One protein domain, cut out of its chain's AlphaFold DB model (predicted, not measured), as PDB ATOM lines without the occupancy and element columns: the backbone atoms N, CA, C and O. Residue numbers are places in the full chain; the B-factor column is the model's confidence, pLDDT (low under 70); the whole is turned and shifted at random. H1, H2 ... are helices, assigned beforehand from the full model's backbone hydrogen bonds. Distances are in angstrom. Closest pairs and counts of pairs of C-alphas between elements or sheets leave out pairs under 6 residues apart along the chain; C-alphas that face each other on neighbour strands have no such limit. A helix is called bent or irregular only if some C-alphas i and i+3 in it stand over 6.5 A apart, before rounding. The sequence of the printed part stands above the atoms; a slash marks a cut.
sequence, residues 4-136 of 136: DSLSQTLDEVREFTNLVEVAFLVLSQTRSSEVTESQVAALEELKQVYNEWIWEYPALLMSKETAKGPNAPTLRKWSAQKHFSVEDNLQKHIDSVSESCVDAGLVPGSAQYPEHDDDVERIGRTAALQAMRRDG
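Overview. This is residues 4 to 136 of the 136 residues of an uncharacterized protein of Haloferax profundi (UniProt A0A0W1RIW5). A long, narrow body is a three-helix bundle, H1, H2 and H4b, that is prolonged by a helical hairpin of H3 and H4a, while the last residues, 115 to 136 with helix H5 among them, stick out from it as a free arm. Within the body H1 packs on three parts: residues 5 to 9 of H1 on H3, residues 12 to 20 on H2, and residues 12 to 23 on H4b, while H4a packs on H3 and is apart from H1. The printed part has 133 residues with five named helices, H1 to H5 in that order along the chain, and no named strand; the class is all helix, and H4 is bent into the arms H4a and H4b. The whole is loose, with a radius of gyration of the C-alphas of 19.8 A, and flat, spanning 55 by 52 by 21 A.

Arrangement. Start at H1, residues 4 to 29, which has a kink of 43 degrees near residue 11 and is irregular there, with C-alphas 8 and 11 standing 7.4 A apart. Look next at H2, residues 37 to 54, only just irregular, with C-alphas 51 and 54 at 6.8 A. Residues 12 to 20 of H1 alone touch H2, through residues 46 to 54 of H2 alone; the closest C-alphas are those of Val 13 and Ile 54, 6.1 A apart. The two run opposite ways at a shallow tilt of 15 degrees and form a helical hairpin. H3, residues 56 to 66, meets H2 only through their link, but touches residues 5 to 9 of H1 alone, with the C-alphas of Thr 9 and Pro 58 closest at 5.9 A. By its hydrogen bonds H4, residues 72 to 103, was assigned as one helix, but it is bent: C-alphas 88 and 91 are 7.5 A apart, and its arms H4a, residues 72 to 88, and H4b, residues 91 to 103, stand at a steep tilt of 44 degrees. H4a and H3 touch and form a helical hairpin, closest at the C-alphas of Lys 64 and Arg 76, 4.2 A, at a shallow tilt of 33 degrees, only just short of steep. H4b touches H2, with the C-alphas of Ala 42 and Ser 100 at 5.6 A, opposite ways at a shallow tilt of 14 degrees. H4b also touches residues 12 to 23 of H1 alone, with the C-alphas of Phe 16 and Ile 94 at 6.3 A, the same way at 11 degrees. H1, H2 and H4b are an up and down bundle, each running against the one before it. H5, residues 119 to 134, touches no helix. Every O i to N i+4 pair is within hydrogen-bond range in H2, H3, H4a and H4b, against 17 of 22 in H1 and 10 of 12 in H5.

Along the chain. Find C-alpha 4 at (240.737, 253.048, 324.907); from there H1 runs 37.7 A to C-alpha 29. H2 covers 24.2 A from Glu 37 to Ile 54, and H3 15.0 A from Glu 56 to Thr 66. H4a is 24.2 A long from Ala 72 to Asp 88; H4b begins at C-alpha 91, (221.121, 246.724, 327.359), and is 18.3 A long. H5 runs 23.6 A from Asp 119 to C-alpha 134 at (259.637, 242.097, 310.649).

Size, cuts and confidence. The two C-alphas farthest apart are those of Ser 33 and Gly 136, 57.7 A. Without residues 115 to 136, which stand free, the body spans 56 by 26 by 21 A. The printed part has no cut; the link from H4b to H5, residues 104 to 118, is long. Mean pLDDT of the printed part is 86.9, with residues 109 to 136 under 70.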
ATOM      1  N   ASP A   4     241.135 253.745 323.672       71.50
ATOM      2  CA  ASP A   4     240.737 253.048 324.907       71.50
ATOM      3  C   ASP A   4     239.482 253.621 325.588       71.50
ATOM      4  O   ASP A   4     238.868 252.966 326.424       71.50
ATOM      5  N   SER A   5     239.095 254.868 325.287       75.81
ATOM      6  CA  SER A   5     237.818 255.396 325.788       75.81
ATOM      7  C   SER A   5     236.641 254.903 324.956       75.81
ATOM      8  O   SER A   5     235.617 254.562 325.521       75.81
ATOM      9  N   LEU A   6     236.794 254.786 323.633       83.06
ATOM     10  CA  LEU A   6     235.722 254.306 322.756       83.06
ATOM     11  C   LEU A   6     235.440 252.812 322.924       83.06
ATOM     12  O   LEU A   6     234.322 252.379 322.671       83.06
ATOM     13  N   SER A   7     236.414 252.024 323.387       88.31
ATOM     14  CA  SER A   7     236.177 250.610 323.689       88.31
ATOM     15  C   SER A   7     235.124 250.393 324.779       88.31
ATOM     16  O   SER A   7     234.588 249.297 324.859       88.31
ATOM     17  N   GLN A   8     234.790 251.418 325.574       88.56
ATOM     18  CA  GLN A   8     233.738 251.352 326.599       88.56
ATOM     19  C   GLN A   8     232.332 251.178 326.021       88.56
ATOM     20  O   GLN A   8     231.447 250.762 326.748       88.56
ATOM     21  N   THR A   9     232.120 251.504 324.744       92.88
ATOM     22  CA  THR A   9     230.812 251.348 324.087       92.88
ATOM     23  C   THR A   9     230.804 250.209 323.074       92.88
ATOM     24  O   THR A   9     229.849 250.060 322.317       92.88
ATOM     25  N   LEU A  10     231.928 249.504 322.925       93.31
ATOM     26  CA  LEU A  10     232.125 248.587 321.807       93.31
ATOM     27  C   LEU A  10     231.295 247.319 321.964       93.31
ATOM     28  O   LEU A  10     230.827 246.802 320.954       93.31
ATOM     29  N   ASP A  11     231.139 246.828 323.189       94.25
ATOM     30  CA  ASP A  11     230.471 245.558 323.445       94.25
ATOM     31  C   ASP A  11     228.979 245.657 323.101       94.25
ATOM     32  O   ASP A  11     228.506 244.873 322.282       94.25
ATOM     33  N   GLU A  12     228.278 246.690 323.575       95.50
ATOM     34  CA  GLU A  12     226.851 246.895 323.293       95.50
ATOM     35  C   GLU A  12     226.599 247.236 321.818       95.50
ATOM     36  O   GLU A  12     225.657 246.736 321.201       95.50
ATOM     37  N   VAL A  13     227.462 248.066 321.212       96.38
ATOM     38  CA  VAL A  13     227.360 248.372 319.775       96.38
ATOM     39  C   VAL A  13     227.561 247.102 318.953       96.38
ATOM     40  O   VAL A  13     226.795 246.866 318.023       96.38
ATOM     41  N   ARG A  14     228.558 246.275 319.298       96.06
ATOM     42  CA  ARG A  14     228.832 245.014 318.604       96.06
ATOM     43  C   ARG A  14     227.682 244.030 318.765       96.06
ATOM     44  O   ARG A  14     227.294 243.406 317.785       96.06
ATOM     45  N   GLU A  15     227.165 243.875 319.975       96.06
ATOM     46  CA  GLU A  15     226.041 242.987 320.263       96.06
ATOM     47  C   GLU A  15     224.828 243.344 319.401       96.06
ATOM     48  O   GLU A  15     224.297 242.490 318.688       96.06
ATOM     49  N   PHE A  16     224.459 244.624 319.366       97.75
ATOM     50  CA  PHE A  16     223.372 245.089 318.518       97.75
ATOM     51  C   PHE A  16     223.662 244.896 317.025       97.75
ATOM     52  O   PHE A  16     222.795 244.435 316.282       97.75
ATOM     53  N   THR A  17     224.870 245.225 316.549       96.69
ATOM     54  CA  THR A  17     225.197 245.029 315.128       96.69
ATOM     55  C   THR A  17     225.193 243.555 314.742       96.69
ATOM     56  O   THR A  17     224.707 243.234 313.664       96.69
ATOM     57  N   ASN A  18     225.634 242.657 315.628       95.69
ATOM     58  CA  ASN A  18     225.543 241.216 315.404       95.69
ATOM     59  C   ASN A  18     224.080 240.784 315.256       95.69
ATOM     60  O   ASN A  18     223.765 240.015 314.354       95.69
ATOM     61  N   LEU A  19     223.173 241.299 316.095       96.00
ATOM     62  CA  LEU A  19     221.740 241.014 315.984       96.00
ATOM     63  C   LEU A  19     221.167 241.481 314.636       96.00
ATOM     64  O   LEU A  19     220.421 240.748 313.988       96.00
ATOM     65  N   VAL A  20     221.549 242.678 314.184       97.00
ATOM     66  CA  VAL A  20     221.148 243.215 312.874       97.00
ATOM     67  C   VAL A  20     221.683 242.346 311.731       97.00
ATOM     68  O   VAL A  20     220.931 241.997 310.821       97.00
ATOM     69  N   GLU A  21     222.961 241.972 311.772       95.44
ATOM     70  CA  GLU A  21     223.587 241.093 310.776       95.44
ATOM     71  C   GLU A  21     222.887 239.735 310.705       95.44
ATOM     72  O   GLU A  21     222.585 239.240 309.618       95.44
ATOM     73  N   VAL A  22     222.573 239.168 311.866       93.31
ATOM     74  CA  VAL A  22     221.845 237.911 312.011       93.31
ATOM     75  C   VAL A  22     220.442 237.996 311.391       93.31
ATOM     76  O   VAL A  22     220.078 237.135 310.586       93.31
ATOM     77  N   ALA A  23     219.690 239.060 311.678       95.50
ATOM     78  CA  ALA A  23     218.370 239.280 311.092       95.50
ATOM     79  C   ALA A  23     218.432 239.402 309.561       95.50
ATOM     80  O   ALA A  23     217.646 238.780 308.839       95.50
ATOM     81  N   PHE A  24     219.404 240.156 309.040       94.62
ATOM     82  CA  PHE A  24     219.591 240.291 307.596       94.62
ATOM     83  C   PHE A  24     220.066 239.000 306.928       94.62
ATOM     84  O   PHE A  24     219.669 238.742 305.791       94.62
ATOM     85  N   LEU A  25     220.853 238.165 307.611       92.06
ATOM     86  CA  LEU A  25     221.234 236.849 307.102       92.06
ATOM     87  C   LEU A  25     219.991 235.985 306.858       92.06
ATOM     88  O   LEU A  25     219.834 235.459 305.754       92.06
ATOM     89  N   VAL A  26     219.076 235.901 307.827       92.44
ATOM     90  CA  VAL A  26     217.815 235.155 307.668       92.44
ATOM     91  C   VAL A  26     216.983 235.718 306.514       92.44
ATOM     92  O   VAL A  26     216.519 234.972 305.646       92.44
ATOM     93  N   LEU A  27     216.832 237.040 306.445       93.12
ATOM     94  CA  LEU A  27     216.050 237.686 305.387       93.12
ATOM     95  C   LEU A  27     216.670 237.511 303.999       93.12
ATOM     96  O   LEU A  27     215.936 237.366 303.027       93.12
ATOM     97  N   SER A  28     217.999 237.454 303.893       92.56
ATOM     98  CA  SER A  28     218.690 237.212 302.619       92.56
ATOM     99  C   SER A  28     218.386 235.832 302.022       92.56
ATOM    100  O   SER A  28     218.474 235.647 300.809       92.56
ATOM    101  N   GLN A  29     217.997 234.878 302.871       90.69
ATOM    102  CA  GLN A  29     217.612 233.516 302.498       90.69
ATOM    103  C   GLN A  29     216.088 233.354 302.368       90.69
ATOM    104  O   GLN A  29     215.612 232.332 301.873       90.69
ATOM    105  N   THR A  30     215.314 234.353 302.799       91.06
ATOM    106  CA  THR A  30     213.848 234.334 302.786       91.06
ATOM    107  C   THR A  30     213.334 234.890 301.462       91.06
ATOM    108  O   THR A  30     213.724 235.976 301.027       91.06
ATOM    109  N   ARG A  31     212.428 234.172 300.785       92.50
ATOM    110  CA  ARG A  31     211.813 234.708 299.561       92.50
ATOM    111  C   ARG A  31     210.920 235.887 299.925       92.50
ATOM    112  O   ARG A  31     210.207 235.840 300.919       92.50
ATOM    113  N   SER A  32     210.863 236.915 299.080       91.19
ATOM    114  CA  SER A  32     210.068 238.122 299.368       91.19
ATOM    115  C   SER A  32     208.580 237.845 299.627       91.19
ATOM    116  O   SER A  32     207.942 238.593 300.354       91.19
ATOM    117  N   SER A  33     208.023 236.771 299.057       93.94
ATOM    118  CA  SER A  33     206.638 236.335 299.294       93.94
ATOM    119  C   SER A  33     206.408 235.649 300.646       93.94
ATOM    120  O   SER A  33     205.266 235.366 300.986       93.94
ATOM    121  N   GLU A  34     207.476 235.310 301.366       95.19
ATOM    122  CA  GLU A  34     207.457 234.589 302.645       95.19
ATOM    123  C   GLU A  34     207.798 235.496 303.831       95.19
ATOM    124  O   GLU A  34     207.727 235.046 304.972       95.19
ATOM    125  N   VAL A  35     208.144 236.764 303.575       95.56
ATOM    126  CA  VAL A  35     208.387 237.752 304.630       95.56
ATOM    127  C   VAL A  35     207.092 238.001 305.395       95.56
ATOM    128  O   VAL A  35     206.056 238.304 304.800       95.56
ATOM    129  N   THR A  36     207.152 237.876 306.715       97.00
ATOM    130  CA  THR A  36     205.984 238.008 307.589       97.00
ATOM    131  C   THR A  36     205.851 239.422 308.155       97.00
ATOM    132  O   THR A  36     206.817 240.178 308.251       97.00
ATOM    133  N   GLU A  37     204.646 239.778 308.604       97.50
ATOM    134  CA  GLU A  37     204.415 241.046 309.314       97.50
ATOM    135  C   GLU A  37     205.212 241.129 310.627       97.50
ATOM    136  O   GLU A  37     205.698 242.202 310.975       97.50
ATOM    137  N   SER A  38     205.410 240.002 311.325       97.31
ATOM    138  CA  SER A  38     206.227 239.949 312.547       97.31
ATOM    139  C   SER A  38     207.698 240.274 312.280       97.31
ATOM    140  O   SER A  38     208.310 241.004 313.054       97.31
ATOM    141  N   GLN A  39     208.255 239.804 311.159       97.31
ATOM    142  CA  GLN A  39     209.616 240.150 310.746       97.31
ATOM    143  C   GLN A  39     209.742 241.642 310.432       97.31
ATOM    144  O   GLN A  39     210.712 242.276 310.837       97.31
ATOM    145  N   VAL A  40     208.749 242.226 309.758       97.69
ATOM    146  CA  VAL A  40     208.731 243.672 309.483       97.69
ATOM    147  C   VAL A  40     208.647 244.483 310.778       97.69
ATOM    148  O   VAL A  40     209.374 245.464 310.922       97.69
ATOM    149  N   ALA A  41     207.813 244.070 311.735       98.19
ATOM    150  CA  ALA A  41     207.705 244.733 313.034       98.19
ATOM    151  C   ALA A  41     209.033 244.699 313.812       98.19
ATOM    152  O   ALA A  41     209.500 245.744 314.261       98.19
ATOM    153  N   ALA A  42     209.694 243.540 313.880       97.94
ATOM    154  CA  ALA A  42     210.999 243.409 314.531       97.94
ATOM    155  C   ALA A  42     212.087 244.279 313.863       97.94
ATOM    156  O   ALA A  42     212.915 244.877 314.549       97.94
ATOM    157  N   LEU A  43     212.070 244.429 312.530       97.75
ATOM    158  CA  LEU A  43     212.978 245.350 311.828       97.75
ATOM    159  C   LEU A  43     212.720 246.824 312.176       97.75
ATOM    160  O   LEU A  43     213.667 247.608 312.274       97.75
ATOM    161  N   GLU A  44     211.458 247.219 312.347       98.31
ATOM    162  CA  GLU A  44     211.115 248.574 312.791       98.31
ATOM    163  C   GLU A  44     211.580 248.829 314.231       98.31
ATOM    164  O   GLU A  44     212.108 249.907 314.516       98.31
ATOM    165  N   GLU A  45     211.492 247.833 315.114       98.19
ATOM    166  CA  GLU A  45     212.051 247.915 316.468       98.19
ATOM    167  C   GLU A  45     213.583 248.017 316.450       98.19
ATOM    168  O   GLU A  45     214.142 248.891 317.115       98.19
ATOM    169  N   LEU A  46     214.280 247.224 315.624       98.25
ATOM    170  CA  LEU A  46     215.734 247.354 315.428       98.25
ATOM    171  C   LEU A  46     216.101 248.766 314.967       98.25
ATOM    172  O   LEU A  46     217.014 249.394 315.506       98.25
ATOM    173  N   LYS A  47     215.364 249.307 313.991       98.00
ATOM    174  CA  LYS A  47     215.557 250.680 313.513       98.00
ATOM    175  C   LYS A  47     215.346 251.700 314.634       98.00
ATOM    176  O   LYS A  47     216.088 252.684 314.695       98.00
ATOM    177  N   GLN A  48     214.353 251.502 315.497       97.88
ATOM    178  CA  GLN A  48     214.109 252.382 316.636       97.88
ATOM    179  C   GLN A  48     215.265 252.321 317.640       97.88
ATOM    180  O   GLN A  48     215.818 253.367 317.983       97.88
ATOM    181  N   VAL A  49     215.693 251.120 318.043       98.00
ATOM    182  CA  VAL A  49     216.821 250.937 318.971       98.00
ATOM    183  C   VAL A  49     218.098 251.563 318.411       98.00
ATOM    184  O   VAL A  49     218.801 252.279 319.126       98.00
ATOM    185  N   TYR A  50     218.354 251.391 317.109       97.50
ATOM    186  CA  TYR A  50     219.466 252.062 316.449       97.50
ATOM    187  C   TYR A  50     219.372 253.581 316.602       97.50
ATOM    188  O   TYR A  50     220.300 254.181 317.139       97.50
ATOM    189  N   ASN A  51     218.256 254.175 316.154       94.88
ATOM    190  CA  ASN A  51     218.038 255.624 316.056       94.88
ATOM    191  C   ASN A  51     217.893 256.344 317.399       94.88
ATOM    192  O   ASN A  51     218.029 257.566 317.438       94.88
ATOM    193  N   GLU A  52     217.585 255.636 318.476       94.25
ATOM    194  CA  GLU A  52     217.396 256.249 319.792       94.25
ATOM    195  C   GLU A  52     218.551 255.964 320.752       94.25
ATOM    196  O   GLU A  52     218.787 256.769 321.647       94.25
ATOM    197  N   TRP A  53     219.287 254.860 320.569       97.06
ATOM    198  CA  TRP A  53     220.227 254.382 321.586       97.06
ATOM    199  C   TRP A  53     221.623 254.104 321.031       97.06
ATOM    200  O   TRP A  53     222.605 254.680 321.505       97.06
ATOM    201  N   ILE A  54     221.729 253.257 320.004       97.50
ATOM    202  CA  ILE A  54     223.022 252.702 319.570       97.50
ATOM    203  C   ILE A  54     223.943 253.758 318.976       97.50
ATOM    204  O   ILE A  54     225.126 253.780 319.307       97.50
ATOM    205  N   TRP A  55     223.440 254.642 318.109       95.56
ATOM    206  CA  TRP A  55     224.296 255.694 317.549       95.56
ATOM    207  C   TRP A  55     224.630 256.767 318.596       95.56
ATOM    208  O   TRP A  55     225.723 257.337 318.567       95.56
ATOM    209  N   GLU A  56     223.690 257.054 319.509       95.38
ATOM    210  CA  GLU A  56     223.821 258.142 320.480       95.38
ATOM    211  C   GLU A  56     224.892 257.800 321.522       95.38
ATOM    212  O   GLU A  56     225.676 258.668 321.911       95.38
ATOM    213  N   TYR A  57     224.985 256.531 321.924       96.19
ATOM    214  CA  TYR A  57     225.890 256.069 322.973       96.19
ATOM    215  C   TYR A  57     227.376 256.446 322.743       96.19
ATOM    216  O   TYR A  57     227.911 257.257 323.514       96.19
ATOM    217  N   PRO A  58     228.046 256.004 321.657       95.81
ATOM    218  CA  PRO A  58     229.416 256.422 321.358       95.81
ATOM    219  C   PRO A  58     229.518 257.919 321.041       95.81
ATOM    220  O   PRO A  58     230.514 258.559 321.393       95.81
ATOM    221  N   ALA A  59     228.498 258.520 320.417       95.25
ATOM    222  CA  ALA A  59     228.509 259.941 320.075       95.25
ATOM    223  C   ALA A  59     228.560 260.835 321.328       95.25
ATOM    224  O   ALA A  59     229.302 261.824 321.367       95.25
ATOM    225  N   LEU A  60     227.822 260.473 322.380       95.56
ATOM    226  CA  LEU A  60     227.842 261.163 323.667       95.56
ATOM    227  C   LEU A  60     229.198 261.025 324.351       95.56
ATOM    228  O   LEU A  60     229.707 262.016 324.885       95.56
ATOM    229  N   LEU A  61     229.822 259.845 324.287       94.75
ATOM    230  CA  LEU A  61     231.159 259.643 324.839       94.75
ATOM    231  C   LEU A  61     232.190 260.515 324.119       94.75
ATOM    232  O   LEU A  61     232.939 261.258 324.756       94.75
ATOM    233  N   MET A  62     232.165 260.517 322.784       94.19
ATOM    234  CA  MET A  62     233.018 261.390 321.977       94.19
ATOM    235  C   MET A  62     232.788 262.862 322.321       94.19
ATOM    236  O   MET A  62     233.748 263.611 322.513       94.19
ATOM    237  N   SER A  63     231.532 263.290 322.439       93.94
ATOM    238  CA  SER A  63     231.176 264.668 322.784       93.94
ATOM    239  C   SER A  63     231.689 265.061 324.178       93.94
ATOM    240  O   SER A  63     232.304 266.122 324.336       93.94
ATOM    241  N   LYS A  64     231.540 264.174 325.173       93.81
ATOM    242  CA  LYS A  64     232.073 264.339 326.537       93.81
ATOM    243  C   LYS A  64     233.594 264.526 326.543       93.81
ATOM    244  O   LYS A  64     234.101 265.396 327.250       93.81
ATOM    245  N   GLU A  65     234.315 263.757 325.731       92.44
ATOM    246  CA  GLU A  65     235.784 263.727 325.734       92.44
ATOM    247  C   GLU A  65     236.436 264.772 324.815       92.44
ATOM    248  O   GLU A  65     237.587 265.166 325.021       92.44
ATOM    249  N   THR A  66     235.735 265.222 323.771       93.38
ATOM    250  CA  THR A  66     236.361 265.987 322.678       93.38
ATOM    251  C   THR A  66     235.789 267.377 322.446       93.38
ATOM    252  O   THR A  66     236.432 268.151 321.732       93.38
ATOM    253  N   ALA A  67     234.658 267.747 323.062       94.12
ATOM    254  CA  ALA A  67     234.066 269.072 322.864       94.12
ATOM    255  C   ALA A  67     235.071 270.198 323.173       94.12
ATOM    256  O   ALA A  67     235.778 270.166 324.185       94.12
ATOM    257  N   LYS A  68     235.129 271.211 322.304       94.25
ATOM    258  CA  LYS A  68     236.018 272.384 322.389       94.25
ATOM    259  C   LYS A  68     235.222 273.668 322.137       94.25
ATOM    260  O   LYS A  68     234.106 273.625 321.629       94.25
ATOM    261  N   GLY A  69     235.809 274.813 322.485       96.06
ATOM    262  CA  GLY A  69     235.202 276.134 322.298       96.06
ATOM    263  C   GLY A  69     234.418 276.643 323.519       96.06
ATOM    264  O   GLY A  69     234.409 275.987 324.562       96.06
ATOM    265  N   PRO A  70     233.765 277.815 323.403       96.31
ATOM    266  CA  PRO A  70     233.143 278.511 324.536       96.31
ATOM    267  C   PRO A  70     232.075 277.690 325.271       96.31
ATOM    268  O   PRO A  70     231.954 277.776 326.488       96.31
ATOM    269  N   ASN A  71     231.349 276.839 324.539       95.44
ATOM    270  CA  ASN A  71     230.278 276.000 325.084       95.44
ATOM    271  C   ASN A  71     230.757 274.615 325.553       95.44
ATOM    272  O   ASN A  71     229.934 273.801 325.974       95.44
ATOM    273  N   ALA A  72     232.062 274.321 325.493       96.75
ATOM    274  CA  ALA A  72     232.587 273.000 325.839       96.75
ATOM    275  C   ALA A  72     232.198 272.528 327.252       96.75
ATOM    276  O   ALA A  72     231.764 271.385 327.365       96.75
ATOM    277  N   PRO A  73     232.269 273.348 328.323       96.69
ATOM    278  CA  PRO A  73     231.879 272.889 329.659       96.69
ATOM    279  C   PRO A  73     230.421 272.415 329.725       96.69
ATOM    280  O   PRO A  73     230.134 271.368 330.305       96.69
ATOM    281  N   THR A  74     229.512 273.152 329.082       97.12
ATOM    282  CA  THR A  74     228.086 272.817 329.015       97.12
ATOM    283  C   THR A  74     227.857 271.527 328.238       97.12
ATOM    284  O   THR A  74     227.167 270.639 328.730       97.12
ATOM    285  N   LEU A  75     228.477 271.398 327.059       96.50
ATOM    286  CA  LEU A  75     228.348 270.208 326.215       96.50
ATOM    287  C   LEU A  75     228.894 268.965 326.912       96.50
ATOM    288  O   LEU A  75     228.201 267.961 326.974       96.50
ATOM    289  N   ARG A  76     230.087 269.037 327.512       96.75
ATOM    290  CA  ARG A  76     230.665 267.888 328.222       96.75
ATOM    291  C   ARG A  76     229.797 267.449 329.395       96.75
ATOM    292  O   ARG A  76     229.606 266.253 329.587       96.75
ATOM    293  N   LYS A  77     229.248 268.403 330.158       97.00
ATOM    294  CA  LYS A  77     228.344 268.107 331.276       97.00
ATOM    295  C   LYS A  77     227.056 267.438 330.796       97.00
ATOM    296  O   LYS A  77     226.670 266.419 331.360       97.00
ATOM    297  N   TRP A  78     226.410 268.000 329.775       97.31
ATOM    298  CA  TRP A  78     225.186 267.436 329.207       97.31
ATOM    299  C   TRP A  78     225.434 266.035 328.634       97.31
ATOM    300  O   TRP A  78     224.730 265.097 329.003       97.31
ATOM    301  N   SER A  79     226.491 265.869 327.833       96.75
ATOM    302  CA  SER A  79     226.851 264.581 327.237       96.75
ATOM    303  C   SER A  79     227.175 263.531 328.296       96.75
ATOM    304  O   SER A  79     226.751 262.396 328.154       96.75
ATOM    305  N   ALA A  80     227.857 263.894 329.389       95.50
ATOM    306  CA  ALA A  80     228.120 262.968 330.493       95.50
ATOM    307  C   ALA A  80     226.832 262.481 331.177       95.50
ATOM    308  O   ALA A  80     226.689 261.292 331.442       95.50
ATOM    309  N   GLN A  81     225.892 263.392 331.448       96.81
ATOM    310  CA  GLN A  81     224.613 263.051 332.081       96.81
ATOM    311  C   GLN A  81     223.758 262.163 331.178       96.81
ATOM    312  O   GLN A  81     223.197 261.168 331.631       96.81
ATOM    313  N   LYS A  82     223.673 262.516 329.892       96.44
ATOM    314  CA  LYS A  82     222.899 261.758 328.914       96.44
ATOM    315  C   LYS A  82     223.545 260.399 328.621       96.44
ATOM    316  O   LYS A  82     222.819 259.417 328.582       96.44
ATOM    317  N   HIS A  83     224.876 260.325 328.517       95.94
ATOM    318  CA  HIS A  83     225.606 259.063 328.344       95.94
ATOM    319  C   HIS A  83     225.278 258.074 329.456       95.94
ATOM    320  O   HIS A  83     224.908 256.950 329.162       95.94
ATOM    321  N   PHE A  84     225.343 258.509 330.717       94.94
ATOM    322  CA  PHE A  84     224.996 257.659 331.858       94.94
ATOM    323  C   PHE A  84     223.546 257.151 331.786       94.94
ATOM    324  O   PHE A  84     223.270 255.990 332.064       94.94
ATOM    325  N   SER A  85     222.607 258.006 331.366       95.06
ATOM    326  CA  SER A  85     221.210 257.597 331.176       95.06
ATOM    327  C   SER A  85     221.030 256.591 330.037       95.06
ATOM    328  O   SER A  85     220.134 255.753 330.128       95.06
ATOM    329  N   VAL A  86     221.807 256.708 328.959       95.94
ATOM    330  CA  VAL A  86     221.790 255.758 327.838       95.94
ATOM    331  C   VAL A  86     222.395 254.429 328.281       95.94
ATOM    332  O   VAL A  86     221.744 253.405 328.134       95.94
ATOM    333  N   GLU A  87     223.569 254.454 328.910       95.06
ATOM    334  CA  GLU A  87     224.291 253.286 329.436       95.06
ATOM    335  C   GLU A  87     223.417 252.421 330.364       95.06
ATOM    336  O   GLU A  87     223.327 251.212 330.181       95.06
ATOM    337  N   ASP A  88     222.671 253.034 331.291       96.00
ATOM    338  CA  ASP A  88     221.817 252.313 332.256       96.00
ATOM    339  C   ASP A  88     220.582 251.619 331.629       96.00
ATOM    340  O   ASP A  88     219.913 250.787 332.257       96.00
ATOM    341  N   ASN A  89     220.236 251.966 330.387       96.25
ATOM    342  CA  ASN A  89     219.024 251.477 329.722       96.25
ATOM    343  C   ASN A  89     219.295 250.743 328.410       96.25
ATOM    344  O   ASN A  89     218.455 249.950 327.995       96.25
ATOM    345  N   LEU A  90     220.455 250.957 327.787       96.69
ATOM    346  CA  LEU A  90     220.770 250.439 326.463       96.69
ATOM    347  C   LEU A  90     220.636 248.915 326.394       96.69
ATOM    348  O   LEU A  90     219.949 248.421 325.504       96.69
ATOM    349  N   GLN A  91     221.198 248.187 327.363       97.50
ATOM    350  CA  GLN A  91     221.121 246.724 327.359       97.50
ATOM    351  C   GLN A  91     219.673 246.221 327.387       97.50
ATOM    352  O   GLN A  91     219.328 245.315 326.646       97.50
ATOM    353  N   LYS A  92     218.782 246.866 328.150       97.69
ATOM    354  CA  LYS A  92     217.360 246.477 328.209       97.69
ATOM    355  C   LYS A  92     216.677 246.617 326.847       97.69
ATOM    356  O   LYS A  92     215.808 245.821 326.508       97.69
ATOM    357  N   HIS A  93     217.051 247.637 326.075       98.00
ATOM    358  CA  HIS A  93     216.531 247.837 324.724       98.00
ATOM    359  C   HIS A  93     217.104 246.821 323.733       98.00
ATOM    360  O   HIS A  93     216.358 246.348 322.879       98.00
ATOM    361  N   ILE A  94     218.385 246.458 323.871       98.06
ATOM    362  CA  ILE A  94     219.015 245.385 323.088       98.06
ATOM    363  C   ILE A  94     218.342 244.041 323.388       98.06
ATOM    364  O   ILE A  94     217.913 243.363 322.458       98.06
ATOM    365  N   ASP A  95     218.174 243.694 324.663       98.00
ATOM    366  CA  ASP A  95     217.531 242.448 325.093       98.00
ATOM    367  C   ASP A  95     216.094 242.361 324.565       98.00
ATOM    368  O   ASP A  95     215.708 241.363 323.961       98.00
ATOM    369  N   SER A  96     215.318 243.443 324.710       97.94
ATOM    370  CA  SER A  96     213.930 243.488 324.242       97.94
ATOM    371  C   SER A  96     213.814 243.276 322.733       97.94
ATOM    372  O   SER A  96     212.947 242.527 322.297       97.94
ATOM    373  N   VAL A  97     214.662 243.919 321.920       98.00
ATOM    374  CA  VAL A  97     214.597 243.739 320.460       98.00
ATOM    375  C   VAL A  97     215.205 242.405 320.017       98.00
ATOM    376  O   VAL A  97     214.803 241.850 318.995       98.00
ATOM    377  N   SER A  98     216.137 241.850 320.794       97.75
ATOM    378  CA  SER A  98     216.655 240.494 320.601       97.75
ATOM    379  C   SER A  98     215.544 239.457 320.764       97.75
ATOM    380  O   SER A  98     215.367 238.611 319.887       97.75
ATOM    381  N   GLU A  99     214.729 239.575 321.815       97.69
ATOM    382  CA  GLU A  99     213.538 238.738 322.009       97.69
ATOM    383  C   GLU A  99     212.547 238.884 320.845       97.69
ATOM    384  O   GLU A  99     212.142 237.874 320.267       97.69
ATOM    385  N   SER A 100     212.246 240.113 320.405       97.88
ATOM    386  CA  SER A 100     211.401 240.351 319.223       97.88
ATOM    387  C   SER A 100     211.949 239.679 317.957       97.88
ATOM    388  O   SER A 100     211.193 239.092 317.179       97.88
ATOM    389  N   CYS A 101     213.267 239.717 317.743       97.25
ATOM    390  CA  CYS A 101     213.917 239.027 316.628       97.25
ATOM    391  C   CYS A 101     213.795 237.501 316.741       97.25
ATOM    392  O   CYS A 101     213.555 236.837 315.731       97.25
ATOM    393  N   VAL A 102     213.938 236.937 317.943       95.94
ATOM    394  CA  VAL A 102     213.748 235.498 318.188       95.94
ATOM    395  C   VAL A 102     212.310 235.091 317.877       95.94
ATOM    396  O   VAL A 102     212.097 234.160 317.097       95.94
ATOM    397  N   ASP A 103     211.328 235.820 318.405       96.25
ATOM    398  CA  ASP A 103     209.902 235.539 318.213       96.25
ATOM    399  C   ASP A 103     209.468 235.681 316.745       96.25
ATOM    400  O   ASP A 103     208.622 234.929 316.254       96.25
ATOM    401  N   ALA A 104     210.081 236.610 316.007       96.44
ATOM    402  CA  ALA A 104     209.860 236.787 314.574       96.44
ATOM    403  C   ALA A 104     210.604 235.759 313.697       96.44
ATOM    404  O   ALA A 104     210.448 235.772 312.472       96.44
ATOM    405  N   GLY A 105     211.417 234.878 314.290       95.00
ATOM    406  CA  GLY A 105     212.231 233.911 313.557       95.00
ATOM    407  C   GLY A 105     213.352 234.557 312.739       95.00
ATOM    408  O   GLY A 105     213.750 234.005 311.719       95.00
ATOM    409  N   LEU A 106     213.843 235.727 313.158       94.62
ATOM    410  CA  LEU A 106     214.978 236.441 312.559       94.62
ATOM    411  C   LEU A 106     216.331 236.009 313.137       94.62
ATOM    412  O   LEU A 106     217.356 236.605 312.823       94.62
ATOM    413  N   VAL A 107     216.353 234.958 313.953       88.69
ATOM    414  CA  VAL A 107     217.582 234.319 314.423       88.69
ATOM    415  C   VAL A 107     217.712 232.956 313.734       88.69
ATOM    416  O   VAL A 107     216.766 232.168 313.771       88.69
ATOM    417  N   PRO A 108     218.848 232.662 313.078       76.12
ATOM    418  CA  PRO A 108     219.040 231.445 312.322       76.12
ATOM    419  C   PRO A 108     219.036 230.229 313.243       76.12
ATOM    420  O   PRO A 108     219.646 230.219 314.314       76.12
ATOM    421  N   GLY A 109     218.400 229.158 312.779       67.50
ATOM    422  CA  GLY A 109     218.640 227.822 313.306       67.50
ATOM    423  C   GLY A 109     220.049 227.334 312.950       67.50
ATOM    424  O   GLY A 109     220.704 227.849 312.045       67.50
ATOM    425  N   SER A 110     220.509 226.273 313.614       63.78
ATOM    426  CA  SER A 110     221.855 225.700 313.425       63.78
ATOM    427  C   SER A 110     222.204 225.305 311.980       63.78
ATOM    428  O   SER A 110     223.380 225.215 311.652       63.78
ATOM    429  N   ALA A 111     221.213 225.096 311.110       60.00
ATOM    430  CA  ALA A 111     221.399 224.748 309.698       60.00
ATOM    431  C   ALA A 111     221.504 225.959 308.743       60.00
ATOM    432  O   ALA A 111     221.720 225.765 307.550       60.00
ATOM    433  N   GLN A 112     221.299 227.187 309.232       63.12
ATOM    434  CA  GLN A 112     221.266 228.412 308.412       63.12
ATOM    435  C   GLN A 112     222.571 229.215 308.453       63.12
ATOM    436  O   GLN A 112     222.728 230.164 307.679       63.12
ATOM    437  N   TYR A 113     223.515 228.828 309.316       62.53
ATOM    438  CA  TYR A 113     224.882 229.322 309.222       62.53
ATOM    439  C   TYR A 113     225.556 228.695 307.994       62.53
ATOM    440  O   TYR A 113     225.519 227.471 307.850       62.53
ATOM    441  N   PRO A 114     226.172 229.497 307.107       59.88
ATOM    442  CA  PRO A 114     227.037 228.961 306.065       59.88
ATOM    443  C   PRO A 114     228.128 228.107 306.717       59.88
ATOM    444  O   PRO A 114     228.640 228.480 307.775       59.88
ATOM    445  N   GLU A 115     228.502 226.984 306.099       60.44
ATOM    446  CA  GLU A 115     229.721 226.283 306.505       60.44
ATOM    447  C   GLU A 115     230.883 227.282 306.438       60.44
ATOM    448  O   GLU A 115     231.137 227.900 305.402       60.44
ATOM    449  N   HIS A 116     231.526 227.508 307.583       54.34
ATOM    450  CA  HIS A 116     232.657 228.413 307.686       54.34
ATOM    451  C   HIS A 116     233.837 227.765 306.952       54.34
ATOM    452  O   HIS A 116     234.319 226.709 307.359       54.34
ATOM    453  N   ASP A 117     234.299 228.375 305.860       47.47
ATOM    454  CA  ASP A 117     235.577 228.006 305.251       47.47
ATOM    455  C   ASP A 117     236.700 228.593 306.124       47.47
ATOM    456  O   ASP A 117     237.169 229.719 305.921       47.47
ATOM    457  N   ASP A 118     237.067 227.852 307.174       56.44
ATOM    458  CA  ASP A 118     238.070 228.211 308.193       56.44
ATOM    459  C   ASP A 118     239.460 228.550 307.605       56.44
ATOM    460  O   ASP A 118     240.338 229.088 308.294       56.44
ATOM    461  N   ASP A 119     239.679 228.279 306.317       54.72
ATOM    462  CA  ASP A 119     240.947 228.510 305.633       54.72
ATOM    463  C   ASP A 119     241.246 230.005 305.397       54.72
ATOM    464  O   ASP A 119     242.418 230.403 305.362       54.72
ATOM    465  N   VAL A 120     240.230 230.874 305.323       54.62
ATOM    466  CA  VAL A 120     240.429 232.315 305.059       54.62
ATOM    467  C   VAL A 120     240.888 233.075 306.314       54.62
ATOM    468  O   VAL A 120     241.737 233.971 306.238       54.62
ATOM    469  N   GLU A 121     240.408 232.686 307.499       51.12
ATOM    470  CA  GLU A 121     240.724 233.374 308.760       51.12
ATOM    471  C   GLU A 121     242.168 233.103 309.230       51.12
ATOM    472  O   GLU A 121     242.847 233.966 309.806       51.12
ATOM    473  N   ARG A 122     242.699 231.916 308.903       50.25
ATOM    474  CA  ARG A 122     244.078 231.529 309.229       50.25
ATOM    475  C   ARG A 122     245.105 232.359 308.456       50.25
ATOM    476  O   ARG A 122     246.167 232.676 308.998       50.25
ATOM    477  N   ILE A 123     244.792 232.770 307.227       55.75
ATOM    478  CA  ILE A 123     245.701 233.559 306.381       55.75
ATOM    479  C   ILE A 123     245.871 234.980 306.942       55.75
ATOM    480  O   ILE A 123     247.004 235.458 307.056       55.75
ATOM    481  N   GLY A 124     244.788 235.621 307.399       55.47
ATOM    482  CA  GLY A 124     244.831 236.965 307.992       55.47
ATOM    483  C   GLY A 124     245.634 237.030 309.298       55.47
ATOM    484  O   GLY A 124     246.479 237.911 309.478       55.47
ATOM    485  N   ARG A 125     245.452 236.040 310.184       53.53
ATOM    486  CA  ARG A 125     246.168 235.963 311.471       53.53
ATOM    487  C   ARG A 125     247.662 235.691 311.292       53.53
ATOM    488  O   ARG A 125     248.489 236.264 312.001       53.53
ATOM    489  N   THR A 126     248.018 234.853 310.320       54.03
ATOM    490  CA  THR A 126     249.420 234.509 310.037       54.03
ATOM    491  C   THR A 126     250.156 235.669 309.358       54.03
ATOM    492  O   THR A 126     251.306 235.942 309.703       54.03
ATOM    493  N   ALA A 127     249.490 236.405 308.461       57.22
ATOM    494  CA  ALA A 127     250.043 237.604 307.831       57.22
ATOM    495  C   ALA A 127     250.269 238.744 308.844       57.22
ATOM    496  O   ALA A 127     251.336 239.358 308.843       57.22
ATOM    497  N   ALA A 128     249.322 238.973 309.761       55.28
ATOM    498  CA  ALA A 128     249.464 239.965 310.829       55.28
ATOM    499  C   ALA A 128     250.618 239.624 311.795       55.28
ATOM    500  O   ALA A 128     251.437 240.483 312.117       55.28
ATOM    501  N   LEU A 129     250.754 238.352 312.189       59.28
ATOM    502  CA  LEU A 129     251.854 237.888 313.047       59.28
ATOM    503  C   LEU A 129     253.228 237.952 312.357       59.28
ATOM    504  O   LEU A 129     254.238 238.190 313.021       59.28
ATOM    505  N   GLN A 130     253.293 237.751 311.035       57.97
ATOM    506  CA  GLN A 130     254.535 237.900 310.268       57.97
ATOM    507  C   GLN A 130     254.934 239.365 310.059       57.97
ATOM    508  O   GLN A 130     256.126 239.666 310.111       57.97
ATOM    509  N   ALA A 131     253.968 240.268 309.872       58.84
ATOM    510  CA  ALA A 131     254.224 241.705 309.785       58.84
ATOM    511  C   ALA A 131     254.807 242.244 311.103       58.84
ATOM    512  O   ALA A 131     255.843 242.898 311.098       58.84
ATOM    513  N   MET A 132     254.242 241.843 312.247       61.44
ATOM    514  CA  MET A 132     254.732 242.253 313.573       61.44
ATOM    515  C   MET A 132     256.116 241.687 313.945       61.44
ATOM    516  O   MET A 132     256.760 242.208 314.848       61.44
ATOM    517  N   ARG A 133     256.593 240.627 313.271       60.72
ATOM    518  CA  ARG A 133     257.945 240.063 313.472       60.72
ATOM    519  C   ARG A 133     259.029 240.700 312.602       60.72
ATOM    520  O   ARG A 133     260.200 240.430 312.851       60.72
ATOM    521  N   ARG A 134     258.670 241.457 311.560       57.34
ATOM    522  CA  ARG A 134     259.637 242.097 310.649       57.34
ATOM    523  C   ARG A 134     260.009 243.526 311.047       57.34
ATOM    524  O   ARG A 134     261.039 243.999 310.583       57.34
ATOM    525  N   ASP A 135     259.226 244.146 311.925       55.62
ATOM    526  CA  ASP A 135     259.424 245.522 312.404       55.62
ATOM    527  C   ASP A 135     260.051 245.593 313.819       55.62
ATOM    528  O   ASP A 135     259.899 246.595 314.517       55.62
ATOM    529  N   GLY A 136     260.739 244.528 314.256       44.06
ATOM    530  CA  GLY A 136     261.442 244.434 315.546       44.06
ATOM    531  C   GLY A 136     262.948 244.261 315.406       44.06
ATOM    532  O   GLY A 136     263.376 243.625 314.417       44.06
TER     533      GLY A 136